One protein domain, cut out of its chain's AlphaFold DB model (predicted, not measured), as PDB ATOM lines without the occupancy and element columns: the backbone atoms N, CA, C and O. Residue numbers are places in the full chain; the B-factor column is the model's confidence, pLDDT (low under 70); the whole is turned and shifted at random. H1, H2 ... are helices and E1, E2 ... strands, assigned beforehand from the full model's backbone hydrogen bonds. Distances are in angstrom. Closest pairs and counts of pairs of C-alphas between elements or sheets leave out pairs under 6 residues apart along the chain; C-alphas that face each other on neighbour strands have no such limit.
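What this domain is: This is residues 48 to 114 of the 405 residues of an uncharacterized protein of Flavobacteriales bacterium (UniProt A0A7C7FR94). A small six-stranded sheet is curled like part of a barrel, with its two edge strands, E5 and E6, joined in sequence by a turn at residues 96 and 97. The single helix H1 packs over E3 and beside the beginning of E4, and its far end makes one end of the longest axis; the turn round Asn 89 makes the other. The printed part has 67 residues, with six named strands and then one named helix, in the order E1 E2 E3 E4 E5 E6 H1. The sheet is mixed, in the order E5 E2 E1 E4 E3 E6, and the class is mixed, helices and strands. The whole is compact, with a radius of gyration of the C-alphas of 11.0 A and spans of 34 by 23 by 18 A.

Where its parts are: E1, residues 48 to 52, begins at C-alpha 48 at (-22.450, 42.689, -13.561) and measures 13.2 A. E2 is residues 58 to 63, 16.3 A, and E3 is residues 72 to 75, 10.4 A. E4, residues 81 to 88, is the longest strand at 19.1 A and bends by 69 degrees at residue 85, where C-alpha 85 is at (-21.339, 41.097, -21.163). E5 is residues 93 to 95, 6.4 A, and E6 is residues 98 to 101, 10.0 A. H1, residues 104 to 113, measures 14.6 A and ends at C-alpha 113 at (2.694, 32.577, -17.036).

How they stand to each other: The sheet is strongly twisted. E1 and E2 form an antiparallel hairpin, with N 50 and O 59 2.8 A apart. E1 and E4 are antiparallel, with N 49 and O 86 at 2.7 A. E3 and E4 form a hairpin, with N 82 and O 73 at 2.8 A. E3 and E6 are antiparallel, with N 74 and O 99 at 2.8 A. E5 and E2 are parallel, with N 95 and O 62 at 2.8 A. The pairing of E2 is staggered: residues 58 to 61 pair with E1 and residues 61 to 63 with E5. E5 runs on into E6 at 80 degrees, and the two meet only through their link. The closest C-alphas of E3 and E5, those of Lys 75 and Ile 95, are 7.3 A apart. H1 is on the sheet in two layers, a helix on one face of a sheet, at a height of 9.1 A. It lies over E3 and runs along the strands, at 13 degrees to E3 on the local plane. The closest C-alphas of H1 and E4 are those of Cys 107 and Cys 81, 6.0 A apart. In H1 every O i to N i+4 pair is within hydrogen-bond range.

The domain as a whole: The two C-alphas farthest apart, those of Asn 89 and Ile 113, are 35.2 A apart. The printed part has no cut. The link from E2 to E3 is short, and the other links are tight. The mean pLDDT of the printed part is 81.5; residues 65, 77 and 112 to 114 are under 70.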
ATOM      1  N   PHE A  48     -22.989  42.573 -12.216       81.50
ATOM      2  CA  PHE A  48     -22.450  42.689 -13.561       81.50
ATOM      3  C   PHE A  48     -22.197  41.289 -14.105       81.50
ATOM      4  O   PHE A  48     -21.530  40.471 -13.475       81.50
ATOM      5  N   LYS A  49     -22.748  40.996 -15.274       86.50
ATOM      6  CA  LYS A  49     -22.641  39.710 -15.942       86.50
ATOM      7  C   LYS A  49     -21.333  39.621 -16.718       86.50
ATOM      8  O   LYS A  49     -21.008  40.515 -17.506       86.50
ATOM      9  N   TYR A  50     -20.624  38.516 -16.535       89.69
ATOM     10  CA  TYR A  50     -19.379  38.198 -17.216       89.69
ATOM     11  C   TYR A  50     -19.445  36.821 -17.880       89.69
ATOM     12  O   TYR A  50     -20.083  35.911 -17.362       89.69
ATOM     13  N   ALA A  51     -18.754  36.660 -19.006       88.06
ATOM     14  CA  ALA A  51     -18.573  35.397 -19.711       88.06
ATOM     15  C   ALA A  51     -17.114  34.934 -19.617       88.06
ATOM     16  O   ALA A  51     -16.189  35.735 -19.776       88.06
ATOM     17  N   ASN A  52     -16.892  33.644 -19.377       89.81
ATOM     18  CA  ASN A  52     -15.564  33.051 -19.331       89.81
ATOM     19  C   ASN A  52     -14.910  33.137 -20.721       89.81
ATOM     20  O   ASN A  52     -15.455  32.653 -21.714       89.81
ATOM     21  N   CYS A  53     -13.713  33.712 -20.794       85.19
ATOM     22  CA  CYS A  53     -12.989  33.941 -22.043       85.19
ATOM     23  C   CYS A  53     -12.604  32.649 -22.798       85.19
ATOM     24  O   CYS A  53     -12.259  32.728 -23.977       85.19
ATOM     25  N   LYS A  54     -12.615  31.476 -22.146       83.00
ATOM     26  CA  LYS A  54     -12.306  30.166 -22.751       83.00
ATOM     27  C   LYS A  54     -13.553  29.322 -23.004       83.00
ATOM     28  O   LYS A  54     -13.686  28.765 -24.091       83.00
ATOM     29  N   THR A  55     -14.427  29.185 -22.006       83.31
ATOM     30  CA  THR A  55     -15.584  28.271 -22.067       83.31
ATOM     31  C   THR A  55     -16.867  28.958 -22.530       83.31
ATOM     32  O   THR A  55     -17.761  28.289 -23.042       83.31
ATOM     33  N   GLY A  56     -16.958  30.284 -22.389       83.25
ATOM     34  CA  GLY A  56     -18.162  31.061 -22.680       83.25
ATOM     35  C   GLY A  56     -19.270  30.922 -21.632       83.25
ATOM     36  O   GLY A  56     -20.355  31.454 -21.844       83.25
ATOM     37  N   GLU A  57     -19.023  30.219 -20.523       86.25
ATOM     38  CA  GLU A  57     -19.971  30.152 -19.408       86.25
ATOM     39  C   GLU A  57     -20.154  31.528 -18.774       86.25
ATOM     40  O   GLU A  57     -19.196  32.286 -18.637       86.25
ATOM     41  N   GLU A  58     -21.386  31.857 -18.402       87.19
ATOM     42  CA  GLU A  58     -21.737  33.167 -17.864       87.19
ATOM     43  C   GLU A  58     -21.979  33.101 -16.355       87.19
ATOM     44  O   GLU A  58     -22.589  32.155 -15.857       87.19
ATOM     45  N   ILE A  59     -21.544  34.135 -15.642       85.50
ATOM     46  CA  ILE A  59     -21.734  34.310 -14.200       85.50
ATOM     47  C   ILE A  59     -21.932  35.791 -13.882       85.50
ATOM     48  O   ILE A  59     -21.387  36.661 -14.568       85.50
ATOM     49  N   THR A  60     -22.703  36.098 -12.843       85.75
ATOM     50  CA  THR A  60     -22.938  37.478 -12.415       85.75
ATOM     51  C   THR A  60     -22.146  37.798 -11.155       85.75
ATOM     52  O   THR A  60     -22.328  37.174 -10.111       85.75
ATOM     53  N   PHE A  61     -21.295  38.817 -11.228       85.38
ATOM     54  CA  PHE A  61     -20.463  39.270 -10.122       85.38
ATOM     55  C   PHE A  61     -20.982  40.567  -9.502       85.38
ATOM     56  O   PHE A  61     -21.344  41.508 -10.206       85.38
ATOM     57  N   ALA A  62     -20.956  40.644  -8.176       83.38
ATOM     58  CA  ALA A  62     -21.022  41.899  -7.433       83.38
ATOM     59  C   ALA A  62     -19.632  42.247  -6.897       83.38
ATOM     60  O   ALA A  62     -18.864  41.356  -6.534       83.38
ATOM     61  N   PHE A  63     -19.321  43.537  -6.782       81.62
ATOM     62  CA  PHE A  63     -18.033  44.001  -6.272       81.62
ATOM     63  C   PHE A  63     -18.214  44.724  -4.941       81.62
ATOM     64  O   PHE A  63     -19.042  45.618  -4.794       81.62
ATOM     65  N   SER A  64     -17.440  44.307  -3.939       74.38
ATOM     66  CA  SER A  64     -17.551  44.840  -2.570       74.38
ATOM     67  C   SER A  64     -16.726  46.105  -2.317       74.38
ATOM     68  O   SER A  64     -16.917  46.757  -1.291       74.38
ATOM     69  N   VAL A  65     -15.807  46.448  -3.226       68.50
ATOM     70  CA  VAL A  65     -14.826  47.526  -3.029       68.50
ATOM     71  C   VAL A  65     -14.989  48.627  -4.075       68.50
ATOM     72  O   VAL A  65     -15.242  49.777  -3.719       68.50
ATOM     73  N   GLN A  66     -14.859  48.284  -5.355       74.50
ATOM     74  CA  GLN A  66     -15.027  49.190  -6.488       74.50
ATOM     75  C   GLN A  66     -15.499  48.382  -7.700       74.50
ATOM     76  O   GLN A  66     -15.147  47.210  -7.815       74.50
ATOM     77  N   ASP A  67     -16.265  49.007  -8.593       77.38
ATOM     78  CA  ASP A  67     -16.615  48.404  -9.876       77.38
ATOM     79  C   ASP A  67     -15.389  48.386 -10.819       77.38
ATOM     80  O   ASP A  67     -14.620  49.362 -10.840       77.38
ATOM     81  N   PRO A  68     -15.196  47.310 -11.610       78.31
ATOM     82  CA  PRO A  68     -14.112  47.212 -12.579       78.31
ATOM     83  C   PRO A  68     -14.168  48.322 -13.626       78.31
ATOM     84  O   PRO A  68     -15.229  48.642 -14.162       78.31
ATOM     85  N   THR A  69     -13.012  48.895 -13.956       77.88
ATOM     86  CA  THR A  69     -12.920  49.933 -14.996       77.88
ATOM     87  C   THR A  69     -12.747  49.365 -16.402       77.88
ATOM     88  O   THR A  69     -13.247  49.938 -17.371       77.88
ATOM     89  N   ASN A  70     -12.060  48.233 -16.522       78.25
ATOM     90  CA  ASN A  70     -11.888  47.494 -17.761       78.25
ATOM     91  C   ASN A  70     -12.946  46.400 -17.913       78.25
ATOM     92  O   ASN A  70     -13.542  45.911 -16.955       78.25
ATOM     93  N   GLN A  71     -13.144  45.980 -19.161       82.75
ATOM     94  CA  GLN A  71     -14.154  44.985 -19.518       82.75
ATOM     95  C   GLN A  71     -13.721  43.548 -19.228       82.75
ATOM     96  O   GLN A  71     -14.544  42.653 -19.360       82.75
ATOM     97  N   VAL A  72     -12.460  43.292 -18.871       86.50
ATOM     98  CA  VAL A  72     -11.974  41.942 -18.570       86.50
ATOM     99  C   VAL A  72     -11.326  41.933 -17.200       86.50
ATOM    100  O   VAL A  72     -10.548  42.825 -16.865       86.50
ATOM    101  N   LEU A  73     -11.638  40.913 -16.412       88.44
ATOM    102  CA  LEU A  73     -11.067  40.716 -15.091       88.44
ATOM    103  C   LEU A  73     -10.695  39.258 -14.854       88.44
ATOM    104  O   LEU A  73     -11.208  38.343 -15.497       88.44
ATOM    105  N   ARG A  74      -9.819  39.053 -13.879       87.38
ATOM    106  CA  ARG A  74      -9.501  37.755 -13.292       87.38
ATOM    107  C   ARG A  74      -9.626  37.871 -11.785       87.38
ATOM    108  O   ARG A  74      -9.094  38.814 -11.194       87.38
ATOM    109  N   LYS A  75     -10.319  36.921 -11.165       85.06
ATOM    110  CA  LYS A  75     -10.402  36.837  -9.703       85.06
ATOM    111  C   LYS A  75      -9.031  36.467  -9.145       85.06
ATOM    112  O   LYS A  75      -8.334  35.627  -9.711       85.06
ATOM    113  N   GLU A  76      -8.622  37.100  -8.051       75.12
ATOM    114  CA  GLU A  76      -7.341  36.761  -7.427       75.12
ATOM    115  C   GLU A  76      -7.388  35.322  -6.878       75.12
ATOM    116  O   GLU A  76      -8.301  34.962  -6.137       75.12
ATOM    117  N   GLY A  77      -6.418  34.486  -7.266       67.56
ATOM    118  CA  GLY A  77      -6.377  33.059  -6.917       67.56
ATOM    119  C   GLY A  77      -7.115  32.125  -7.887       67.56
ATOM    120  O   GLY A  77      -7.014  30.909  -7.726       67.56
ATOM    121  N   ASP A  78      -7.794  32.670  -8.900       73.31
ATOM    122  CA  ASP A  78      -8.447  31.918  -9.975       73.31
ATOM    123  C   ASP A  78      -7.674  32.047 -11.302       73.31
ATOM    124  O   ASP A  78      -6.877  32.966 -11.512       73.31
ATOM    125  N   CYS A  79      -7.911  31.109 -12.213       74.19
ATOM    126  CA  CYS A  79      -7.273  31.015 -13.527       74.19
ATOM    127  C   CYS A  79      -8.217  31.402 -14.663       74.19
ATOM    128  O   CYS A  79      -7.784  31.522 -15.814       74.19
ATOM    129  N   ASP A  80      -9.493  31.588 -14.338       84.00
ATOM    130  CA  ASP A  80     -10.509  31.980 -15.289       84.00
ATOM    131  C   ASP A  80     -10.524  33.490 -15.511       84.00
ATOM    132  O   ASP A  80     -10.602  34.308 -14.590       84.00
ATOM    133  N   CYS A  81     -10.444  33.844 -16.788       88.62
ATOM    134  CA  CYS A  81     -10.585  35.201 -17.278       88.62
ATOM    135  C   CYS A  81     -12.041  35.441 -17.655       88.62
ATOM    136  O   CYS A  81     -12.640  34.634 -18.365       88.62
ATOM    137  N   TRP A  82     -12.582  36.570 -17.222       89.50
ATOM    138  CA  TRP A  82     -13.995  36.897 -17.319       89.50
ATOM    139  C   TRP A  82     -14.166  38.207 -18.081       89.50
ATOM    140  O   TRP A  82     -13.570  39.215 -17.710       89.50
ATOM    141  N   GLN A  83     -14.987  38.211 -19.132       91.94
ATOM    142  CA  GLN A  83     -15.297  39.393 -19.937       91.94
ATOM    143  C   GLN A  83     -16.718  39.887 -19.690       91.94
ATOM    144  O   GLN A  83     -17.672  39.121 -19.755       91.94
ATOM    145  N   TYR A  84     -16.852  41.185 -19.461       87.31
ATOM    146  CA  TYR A  84     -18.108  41.870 -19.228       87.31
ATOM    147  C   TYR A  84     -19.053  41.734 -20.426       87.31
ATOM    148  O   TYR A  84     -18.679  42.031 -21.564       87.31
ATOM    149  N   VAL A  85     -20.288  41.316 -20.156       87.31
ATOM    150  CA  VAL A  85     -21.339  41.097 -21.163       87.31
ATOM    151  C   VAL A  85     -22.641  41.838 -20.856       87.31
ATOM    152  O   VAL A  85     -23.442  42.032 -21.771       87.31
ATOM    153  N   GLY A  86     -22.864  42.311 -19.627       83.12
ATOM    154  CA  GLY A  86     -24.052  43.105 -19.299       83.12
ATOM    155  C   GLY A  86     -24.307  43.241 -17.802       83.12
ATOM    156  O   GLY A  86     -23.430  42.974 -16.994       83.12
ATOM    157  N   GLU A  87     -25.522  43.625 -17.431       82.19
ATOM    158  CA  GLU A  87     -25.951  43.799 -16.037       82.19
ATOM    159  C   GLU A  87     -27.112  42.850 -15.735       82.19
ATOM    160  O   GLU A  87     -27.927  42.560 -16.614       82.19
ATOM    161  N   ASP A  88     -27.197  42.384 -14.493       78.12
ATOM    162  CA  ASP A  88     -28.317  41.595 -13.987       78.12
ATOM    163  C   ASP A  88     -28.737  42.091 -12.594       78.12
ATOM    164  O   ASP A  88     -27.984  42.731 -11.860       78.12
ATOM    165  N   ASN A  89     -29.980  41.812 -12.217       72.00
ATOM    166  CA  ASN A  89     -30.580  42.299 -10.976       72.00
ATOM    167  C   ASN A  89     -30.143  41.498  -9.740       72.00
ATOM    168  O   ASN A  89     -30.455  41.898  -8.620       72.00
ATOM    169  N   ASN A  90     -29.458  40.366  -9.932       77.00
ATOM    170  CA  ASN A  90     -28.953  39.517  -8.859       77.00
ATOM    171  C   ASN A  90     -27.526  39.078  -9.180       77.00
ATOM    172  O   ASN A  90     -27.285  38.559 -10.266       77.00
ATOM    173  N   ALA A  91     -26.602  39.246  -8.237       77.31
ATOM    174  CA  ALA A  91     -25.269  38.668  -8.359       77.31
ATOM    175  C   ALA A  91     -25.220  37.238  -7.807       77.31
ATOM    176  O   ALA A  91     -25.792  36.952  -6.753       77.31
ATOM    177  N   ASP A  92     -24.487  36.371  -8.501       78.75
ATOM    178  CA  ASP A  92     -24.230  34.986  -8.105       78.75
ATOM    179  C   ASP A  92     -23.073  34.904  -7.096       78.75
ATOM    180  O   ASP A  92     -23.092  34.085  -6.179       78.75
ATOM    181  N   GLU A  93     -22.074  35.782  -7.232       83.31
ATOM    182  CA  GLU A  93     -20.864  35.784  -6.405       83.31
ATOM    183  C   GLU A  93     -20.408  37.217  -6.076       83.31
ATOM    184  O   GLU A  93     -20.475  38.120  -6.913       83.31
ATOM    185  N   LEU A  94     -19.923  37.435  -4.847       82.06
ATOM    186  CA  LEU A  94     -19.336  38.706  -4.411       82.06
ATOM    187  C   LEU A  94     -17.805  38.636  -4.487       82.06
ATOM    188  O   LEU A  94     -17.174  37.898  -3.731       82.06
ATOM    189  N   ILE A  95     -17.205  39.460  -5.342       82.31
ATOM    190  CA  ILE A  95     -15.755  39.574  -5.504       82.31
ATOM    191  C   ILE A  95     -15.221  40.719  -4.628       82.31
ATOM    192  O   ILE A  95     -15.786  41.818  -4.559       82.31
ATOM    193  N   SER A  96     -14.108  40.461  -3.939       81.00
ATOM    194  CA  SER A  96     -13.394  41.454  -3.117       81.00
ATOM    195  C   SER A  96     -12.027  41.846  -3.668       81.00
ATOM    196  O   SER A  96     -11.640  42.998  -3.500       81.00
ATOM    197  N   ASN A  97     -11.338  40.947  -4.378       83.19
ATOM    198  CA  ASN A  97     -10.064  41.233  -5.036       83.19
ATOM    199  C   ASN A  97     -10.044  40.652  -6.453       83.19
ATOM    200  O   ASN A  97     -10.431  39.502  -6.676       83.19
ATOM    201  N   TYR A  98      -9.590  41.455  -7.410       86.25
ATOM    202  CA  TYR A  98      -9.495  41.078  -8.813       86.25
ATOM    203  C   TYR A  98      -8.407  41.893  -9.518       86.25
ATOM    204  O   TYR A  98      -8.014  42.967  -9.063       86.25
ATOM    205  N   VAL A  99      -7.929  41.365 -10.643       86.06
ATOM    206  CA  VAL A  99      -6.987  42.031 -11.549       86.06
ATOM    207  C   VAL A  99      -7.700  42.308 -12.863       86.06
ATOM    208  O   VAL A  99      -8.403  41.444 -13.383       86.06
ATOM    209  N   GLU A 100      -7.525  43.509 -13.398       87.00
ATOM    210  CA  GLU A 100      -8.169  43.953 -14.633       87.00
ATOM    211  C   GLU A 100      -7.234  43.848 -15.843       87.00
ATOM    212  O   GLU A 100      -6.031  44.079 -15.733       87.00
ATOM    213  N   TYR A 101      -7.811  43.550 -17.007       86.44
ATOM    214  CA  TYR A 101      -7.113  43.419 -18.284       86.44
ATOM    215  C   TYR A 101      -7.885  44.136 -19.391       86.44
ATOM    216  O   TYR A 101      -9.107  44.283 -19.327       86.44
ATOM    217  N   SER A 102      -7.186  44.539 -20.450       83.88
ATOM    218  CA  SER A 102      -7.815  45.252 -21.568       83.88
ATOM    219  C   SER A 102      -8.573  44.300 -22.496       83.88
ATOM    220  O   SER A 102      -9.541  44.695 -23.143       83.88
ATOM    221  N   THR A 103      -8.124  43.043 -22.595       85.31
ATOM    222  CA  THR A 103      -8.702  42.019 -23.479       85.31
ATOM    223  C   THR A 103      -8.623  40.618 -22.869       85.31
ATOM    224  O   THR A 103      -7.770  40.345 -22.025       85.31
ATOM    225  N   CYS A 104      -9.471  39.696 -23.344       85.44
ATOM    226  CA  CYS A 104      -9.404  38.283 -22.956       85.44
ATOM    227  C   CYS A 104      -8.045  37.655 -23.282       85.44
ATOM    228  O   CYS A 104      -7.551  36.849 -22.503       85.44
ATOM    229  N   VAL A 105      -7.436  38.030 -24.413       84.62
ATOM    230  CA  VAL A 105      -6.133  37.499 -24.841       84.62
ATOM    231  C   VAL A 105      -5.052  37.872 -23.830       84.62
ATOM    232  O   VAL A 105      -4.339  36.999 -23.352       84.62
ATOM    233  N   GLU A 106      -5.003  39.142 -23.427       85.38
ATOM    234  CA  GLU A 106      -4.040  39.631 -22.434       85.38
ATOM    235  C   GLU A 106      -4.187  38.909 -21.085       85.38
ATOM    236  O   GLU A 106      -3.195  38.506 -20.480       85.38
ATOM    237  N   CYS A 107      -5.427  38.692 -20.641       84.12
ATOM    238  CA  CYS A 107      -5.694  37.956 -19.411       84.12
ATOM    239  C   CYS A 107      -5.258  36.484 -19.505       84.12
ATOM    240  O   CYS A 107      -4.635  35.964 -18.579       84.12
ATOM    241  N   ILE A 108      -5.553  35.810 -20.623       82.31
ATOM    242  CA  ILE A 108      -5.191  34.401 -20.833       82.31
ATOM    243  C   ILE A 108      -3.670  34.232 -20.894       82.31
ATOM    244  O   ILE A 108      -3.143  33.304 -20.279       82.31
ATOM    245  N   ASP A 109      -2.968  35.132 -21.585       80.75
ATOM    246  CA  ASP A 109      -1.508  35.107 -21.683       80.75
ATOM    247  C   ASP A 109      -0.859  35.347 -20.313       80.75
ATOM    248  O   ASP A 109       0.074  34.635 -19.934       80.75
ATOM    249  N   ALA A 110      -1.390  36.283 -19.519       76.06
ATOM    250  CA  ALA A 110      -0.938  36.504 -18.146       76.06
ATOM    251  C   ALA A 110      -1.201  35.281 -17.246       76.06
ATOM    252  O   ALA A 110      -0.326  34.876 -16.478       76.06
ATOM    253  N   ALA A 111      -2.368  34.644 -17.379       70.25
ATOM    254  CA  ALA A 111      -2.720  33.435 -16.636       70.25
ATOM    255  C   ALA A 111      -1.887  32.205 -17.036       70.25
ATOM    256  O   ALA A 111      -1.709  31.308 -16.219       70.25
ATOM    257  N   ALA A 112      -1.351  32.150 -18.259       65.25
ATOM    258  CA  ALA A 112      -0.463  31.072 -18.696       65.25
ATOM    259  C   ALA A 112       0.946  31.156 -18.074       65.25
ATOM    260  O   ALA A 112       1.641  30.143 -17.997       65.25
ATOM    261  N   ILE A 113       1.374  32.347 -17.643       63.41
ATOM    262  CA  ILE A 113       2.694  32.577 -17.036       63.41
ATOM    263  C   ILE A 113       2.668  32.291 -15.528       63.41
ATOM    264  O   ILE A 113       3.657  31.811 -14.967       63.41
ATOM    265  N   GLU A 114       1.546  32.552 -14.857       64.50
ATOM    266  CA  GLU A 114       1.381  32.242 -13.440       64.50
ATOM    267  C   GLU A 114       1.015  30.765 -13.240       64.50
ATOM    268  O   GLU A 114       0.028  30.266 -13.773       64.50
TER     269      GLU A 114